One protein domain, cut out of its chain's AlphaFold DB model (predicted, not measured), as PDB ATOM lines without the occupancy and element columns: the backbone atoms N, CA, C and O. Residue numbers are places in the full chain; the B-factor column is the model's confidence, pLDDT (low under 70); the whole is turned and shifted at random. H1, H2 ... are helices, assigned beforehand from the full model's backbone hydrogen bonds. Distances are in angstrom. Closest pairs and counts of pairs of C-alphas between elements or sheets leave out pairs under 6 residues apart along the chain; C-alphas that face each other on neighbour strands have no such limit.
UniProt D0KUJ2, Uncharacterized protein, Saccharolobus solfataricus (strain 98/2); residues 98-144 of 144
ATOM      1  N   ASN A  98     -30.614  -5.258   6.474       77.62
ATOM      2  CA  ASN A  98     -30.981  -6.044   7.655       77.62
ATOM      3  C   ASN A  98     -29.833  -6.150   8.668       77.62
ATOM      4  O   ASN A  98     -29.966  -6.858   9.667       77.62
ATOM      5  N   ASP A  99     -28.701  -5.494   8.401       80.94
ATOM      6  CA  ASP A  99     -27.546  -5.530   9.283       80.94
ATOM      7  C   ASP A  99     -27.655  -4.513  10.434       80.94
ATOM      8  O   ASP A  99     -28.573  -3.686  10.527       80.94
ATOM      9  N   GLU A 100     -26.709  -4.605  11.367       83.62
ATOM     10  CA  GLU A 100     -26.638  -3.701  12.513       83.62
ATOM     11  C   GLU A 100     -26.440  -2.236  12.094       83.62
ATOM     12  O   GLU A 100     -26.992  -1.340  12.735       83.62
ATOM     13  N   ILE A 101     -25.709  -1.985  11.004       79.00
ATOM     14  CA  ILE A 101     -25.418  -0.640  10.501       79.00
ATOM     15  C   ILE A 101     -26.711   0.021  10.026       79.00
ATOM     16  O   ILE A 101     -27.023   1.142  10.433       79.00
ATOM     17  N   PHE A 102     -27.503  -0.675   9.213       78.44
ATOM     18  CA  PHE A 102     -28.775  -0.168   8.724       78.44
ATOM     19  C   PHE A 102     -29.772   0.048   9.860       78.44
ATOM     20  O   PHE A 102     -30.481   1.058   9.871       78.44
ATOM     21  N   ARG A 103     -29.789  -0.839  10.863       82.12
ATOM     22  CA  ARG A 103     -30.605  -0.634  12.066       82.12
ATOM     23  C   ARG A 103     -30.223   0.663  12.788       82.12
ATOM     24  O   ARG A 103     -31.112   1.459  13.077       82.12
ATOM     25  N   ILE A 104     -28.930   0.918  13.007       81.25
ATOM     26  CA  ILE A 104     -28.443   2.163  13.630       81.25
ATOM     27  C   ILE A 104     -28.857   3.390  12.808       81.25
ATOM     28  O   ILE A 104     -29.274   4.402  13.376       81.25
ATOM     29  N   ILE A 105     -28.789   3.310  11.473       77.94
ATOM     30  CA  ILE A 105     -29.254   4.387  10.585       77.94
ATOM     31  C   ILE A 105     -30.740   4.669  10.829       77.94
ATOM     32  O   ILE A 105     -31.107   5.826  11.026       77.94
ATOM     33  N   LYS A 106     -31.594   3.639  10.879       80.88
ATOM     34  CA  LYS A 106     -33.040   3.802  11.103       80.88
ATOM     35  C   LYS A 106     -33.390   4.333  12.482       80.88
ATOM     36  O   LYS A 106     -34.186   5.264  12.581       80.88
ATOM     37  N   GLU A 107     -32.750   3.814  13.521       82.62
ATOM     38  CA  GLU A 107     -32.904   4.326  14.884       82.62
ATOM     39  C   GLU A 107     -32.504   5.807  14.968       82.62
ATOM     40  O   GLU A 107     -33.201   6.616  15.586       82.62
ATOM     41  N   THR A 108     -31.426   6.191  14.278       80.00
ATOM     42  CA  THR A 108     -30.975   7.585  14.206       80.00
ATOM     43  C   THR A 108     -31.962   8.460  13.429       80.00
ATOM     44  O   THR A 108     -32.333   9.526  13.918       80.00
ATOM     45  N   GLU A 109     -32.431   8.029  12.252       75.62
ATOM     46  CA  GLU A 109     -33.448   8.752  11.469       75.62
ATOM     47  C   GLU A 109     -34.721   9.004  12.292       75.62
ATOM     48  O   GLU A 109     -35.270  10.112  12.258       75.62
ATOM     49  N   ASP A 110     -35.168   8.006  13.060       78.56
ATOM     50  CA  ASP A 110     -36.343   8.093  13.927       78.56
ATOM     51  C   ASP A 110     -36.135   9.020  15.126       78.56
ATOM     52  O   ASP A 110     -37.016   9.827  15.424       78.56
ATOM     53  N   ALA A 111     -34.970   8.979  15.777       77.44
ATOM     54  CA  ALA A 111     -34.643   9.901  16.864       77.44
ATOM     55  C   ALA A 111     -34.581  11.358  16.371       77.44
ATOM     56  O   ALA A 111     -35.100  12.280  17.011       77.44
ATOM     57  N   VAL A 112     -34.005  11.567  15.185       70.44
ATOM     58  CA  VAL A 112     -33.887  12.877  14.539       70.44
ATOM     59  C   VAL A 112     -35.267  13.464  14.202       70.44
ATOM     60  O   VAL A 112     -35.437  14.674  14.356       70.44
ATOM     61  N   LYS A 113     -36.275  12.631  13.865       70.38
ATOM     62  CA  LYS A 113     -37.700  12.758  14.294       70.38
ATOM     63  C   LYS A 113     -38.082  14.018  15.061       70.38
ATOM     64  O   LYS A 113     -38.759  14.928  14.572       70.38
ATOM     65  N   SER A 114     -37.596  14.037  16.283       69.12
ATOM     66  CA  SER A 114     -38.049  14.941  17.326       69.12
ATOM     67  C   SER A 114     -36.995  15.992  17.668       69.12
ATOM     68  O   SER A 114     -37.206  16.800  18.568       69.12
ATOM     69  N   ALA A 115     -35.858  15.991  16.966       65.75
ATOM     70  CA  ALA A 115     -34.793  16.951  17.185       65.75
ATOM     71  C   ALA A 115     -35.190  18.345  16.652       65.75
ATOM     72  O   ALA A 115     -35.855  18.446  15.613       65.75
ATOM     73  N   PRO A 116     -34.764  19.437  17.313       61.53
ATOM     74  CA  PRO A 116     -34.918  20.789  16.788       61.53
ATOM     75  C   PRO A 116     -34.053  20.944  15.529       61.53
ATOM     76  O   PRO A 116     -32.853  21.182  15.599       61.53
ATOM     77  N   ARG A 117     -34.672  20.745  14.361       60.66
ATOM     78  CA  ARG A 117     -33.986  20.615  13.063       60.66
ATOM     79  C   ARG A 117     -33.862  21.900  12.255       60.66
ATOM     80  O   ARG A 117     -33.212  21.892  11.215       60.66
ATOM     81  N   SER A 118     -34.488  22.993  12.685       59.53
ATOM     82  CA  SER A 118     -34.373  24.246  11.946       59.53
ATOM     83  C   SER A 118     -33.020  24.901  12.233       59.53
ATOM     84  O   SER A 118     -32.729  25.173  13.403       59.53
ATOM     85  N   PRO A 119     -32.228  25.261  11.205       57.56
ATOM     86  CA  PRO A 119     -31.082  26.150  11.376       57.56
ATOM     87  C   PRO A 119     -31.451  27.450  12.107       57.56
ATOM     88  O   PRO A 119     -30.623  28.002  12.816       57.56
ATOM     89  N   SER A 120     -32.712  27.898  12.028       57.09
ATOM     90  CA  SER A 120     -33.211  29.059  12.783       57.09
ATOM     91  C   SER A 120     -33.336  28.844  14.288       57.09
ATOM     92  O   SER A 120     -33.496  29.819  15.009       57.09
ATOM     93  N   VAL A 121     -33.309  27.596  14.759       62.06
ATOM     94  CA  VAL A 121     -33.309  27.252  16.188       62.06
ATOM     95  C   VAL A 121     -31.883  27.009  16.677       62.06
ATOM     96  O   VAL A 121     -31.545  27.421  17.778       62.06
ATOM     97  N   LEU A 122     -31.043  26.369  15.859       60.94
ATOM     98  CA  LEU A 122     -29.663  26.024  16.227       60.94
ATOM     99  C   LEU A 122     -28.671  27.183  16.048       60.94
ATOM    100  O   LEU A 122     -27.696  27.264  16.785       60.94
ATOM    101  N   PHE A 123     -28.932  28.077  15.095       65.81
ATOM    102  CA  PHE A 123     -28.107  29.240  14.749       65.81
ATOM    103  C   PHE A 123     -28.951  30.518  14.758       65.81
ATOM    104  O   PHE A 123     -28.845  31.357  13.862       65.81
ATOM    105  N   ALA A 124     -29.874  30.624  15.722       69.56
ATOM    106  CA  ALA A 124     -30.800  31.751  15.823       69.56
ATOM    107  C   ALA A 124     -30.053  33.097  15.782       69.56
ATOM    108  O   ALA A 124     -30.431  33.983  15.012       69.56
ATOM    109  N   ASP A 125     -28.940  33.189  16.515       73.75
ATOM    110  CA  ASP A 125     -28.104  34.385  16.616       73.75
ATOM    111  C   ASP A 125     -27.436  34.739  15.277       73.75
ATOM    112  O   ASP A 125     -27.478  35.892  14.838       73.75
ATOM    113  N   GLU A 126     -26.847  33.770  14.571       73.12
ATOM    114  CA  GLU A 126     -26.242  33.994  13.256       73.12
ATOM    115  C   GLU A 126     -27.288  34.339  12.192       73.12
ATOM    116  O   GLU A 126     -27.070  35.250  11.387       73.12
ATOM    117  N   ILE A 127     -28.438  33.661  12.188       70.88
ATOM    118  CA  ILE A 127     -29.522  33.969  11.249       70.88
ATOM    119  C   ILE A 127     -30.066  35.374  11.509       70.88
ATOM    120  O   ILE A 127     -30.280  36.128  10.561       70.88
ATOM    121  N   GLU A 128     -30.235  35.782  12.765       73.00
ATOM    122  CA  GLU A 128     -30.648  37.144  13.106       73.00
ATOM    123  C   GLU A 128     -29.583  38.193  12.742       73.00
ATOM    124  O   GLU A 128     -29.901  39.283  12.243       73.00
ATOM    125  N   LYS A 129     -28.302  37.863  12.930       78.69
ATOM    126  CA  LYS A 129     -27.169  38.714  12.550       78.69
ATOM    127  C   LYS A 129     -27.124  38.970  11.043       78.69
ATOM    128  O   LYS A 129     -26.916  40.116  10.639       78.69
ATOM    129  N   TYR A 130     -27.332  37.939  10.223       76.88
ATOM    130  CA  TYR A 130     -27.229  38.024   8.760       76.88
ATOM    131  C   TYR A 130     -28.570  38.219   8.036       76.88
ATOM    132  O   TYR A 130     -28.586  38.417   6.820       76.88
ATOM    133  N   SER A 131     -29.693  38.225   8.754       78.38
ATOM    134  CA  SER A 131     -31.010  38.462   8.163       78.38
ATOM    135  C   SER A 131     -31.115  39.869   7.571       78.38
ATOM    136  O   SER A 131     -31.025  40.885   8.268       78.38
ATOM    137  N   ILE A 132     -31.368  39.919   6.260       82.06
ATOM    138  CA  ILE A 132     -31.608  41.158   5.511       82.06
ATOM    139  C   ILE A 132     -32.817  41.900   6.091       82.06
ATOM    140  O   ILE A 132     -32.752  43.111   6.287       82.06
ATOM    141  N   VAL A 133     -33.890  41.177   6.432       83.81
ATOM    142  CA  VAL A 133     -35.109  41.759   7.016       83.81
ATOM    143  C   VAL A 133     -34.810  42.385   8.377       83.81
ATOM    144  O   VAL A 133     -35.084  43.566   8.565       83.81
ATOM    145  N   ARG A 134     -34.156  41.652   9.291       83.06
ATOM    146  CA  ARG A 134     -33.796  42.177  10.623       83.06
ATOM    147  C   ARG A 134     -32.882  43.391  10.537       83.06
ATOM    148  O   ARG A 134     -33.006  44.328  11.322       83.06
ATOM    149  N   ARG A 135     -31.962  43.410   9.571       82.38
ATOM    150  CA  ARG A 135     -31.128  44.585   9.310       82.38
ATOM    151  C   ARG A 135     -31.957  45.783   8.842       82.38
ATOM    152  O   ARG A 135     -31.760  46.873   9.365       82.38
ATOM    153  N   LEU A 136     -32.873  45.595   7.897       88.31
ATOM    154  CA  LEU A 136     -33.733  46.674   7.404       88.31
ATOM    155  C   LEU A 136     -34.701  47.194   8.478       88.31
ATOM    156  O   LEU A 136     -34.942  48.398   8.519       88.31
ATOM    157  N   GLU A 137     -35.204  46.328   9.363       88.06
ATOM    158  CA  GLU A 137     -35.977  46.715  10.555       88.06
ATOM    159  C   GLU A 137     -35.134  47.577  11.508       88.06
ATOM    160  O   GLU A 137     -35.548  48.682  11.853       88.06
ATOM    161  N   ARG A 138     -33.919  47.128  11.869       84.50
ATOM    162  CA  ARG A 138     -32.979  47.902  12.708       84.50
ATOM    163  C   ARG A 138     -32.611  49.256  12.095       84.50
ATOM    164  O   ARG A 138     -32.399  50.216  12.826       84.50
ATOM    165  N   GLU A 139     -32.525  49.335  10.769       91.50
ATOM    166  CA  GLU A 139     -32.230  50.572  10.037       91.50
ATOM    167  C   GLU A 139     -33.478  51.437   9.757       91.50
ATOM    168  O   GLU A 139     -33.345  52.500   9.151       91.50
ATOM    169  N   GLY A 140     -34.685  51.010  10.156       87.25
ATOM    170  CA  GLY A 140     -35.933  51.748   9.909       87.25
ATOM    171  C   GLY A 140     -36.297  51.883   8.425       87.25
ATOM    172  O   GLY A 140     -36.974  52.829   8.031       87.25
ATOM    173  N   LYS A 141     -35.807  50.968   7.581       87.75
ATOM    174  CA  LYS A 141     -35.959  50.994   6.115       87.75
ATOM    175  C   LYS A 141     -37.006  50.020   5.587       87.75
ATOM    176  O   LYS A 141     -37.290  50.036   4.387       87.75
ATOM    177  N   LEU A 142     -37.556  49.163   6.447       82.00
ATOM    178  CA  LEU A 142     -38.683  48.319   6.070       82.00
ATOM    179  C   LEU A 142     -39.904  49.220   5.845       82.00
ATOM    180  O   LEU A 142     -40.304  49.963   6.738       82.00
ATOM    181  N   ARG A 143     -40.467  49.193   4.635       78.06
ATOM    182  CA  ARG A 143     -41.752  49.851   4.366       78.06
ATOM    183  C   ARG A 143     -42.851  48.962   4.954       78.06
ATOM    184  O   ARG A 143     -42.763  47.746   4.792       78.06
ATOM    185  N   ALA A 144     -43.800  49.578   5.660       65.31
ATOM    186  CA  ALA A 144     -44.982  48.911   6.204       65.31
ATOM    187  C   ALA A 144     -45.836  48.273   5.100       65.31
ATOM    188  O   ALA A 144     -45.841  48.828   3.974       65.31
TER     189      ALA A 144
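AT A GLANCE: This is residues 98 to 144 of the 144 residues of an uncharacterized protein of Saccharolobus solfataricus (strain 98/2) (UniProt D0KUJ2). The longest helix, H1, makes one end of a thin string of parts with no core; after the link 113 to 118, the short helices H2, H3 and H4 follow one another in a zigzag to the other end. The printed part has 47 residues, with four named helices, H1 to H4 in chain order, and no named strand: all helix. It is an extended rod of 58 by 18 by 12 A, with a radius of gyration of the C-alphas of 18.9 A.

IN THESE COORDINATES: H1, residues 100 to 112, runs 18.2 A from C-alpha 100 at (-26.638, -3.701, 12.513). H2 is residues 119 to 122, H3 124 to 130, and H4 132 to 138, ending at C-alpha 138 (-32.979, 47.902, 12.708).

HOW THE PARTS SIT: H1 is apart from H2, H3 and H4. H2 and H3 are close but not clearly touching; their closest C-alphas, Ser 120 and Ile 127, are 6.3 A apart. H3 and H4 are likewise close but not clearly touching, C-alphas 128 and 134 being closest at 6.4 A, and about perpendicular at 89 degrees. In H1, H3 and H4 every O i to N i+4 pair is within hydrogen-bond range; H2 is too short for one.

THE WHOLE: The farthest C-alphas, Asn 98 and Gly 140, are 58.0 A apart. The printed part has no cut and no long link. pLDDT is under 70 at residues 114 to 124 and 144.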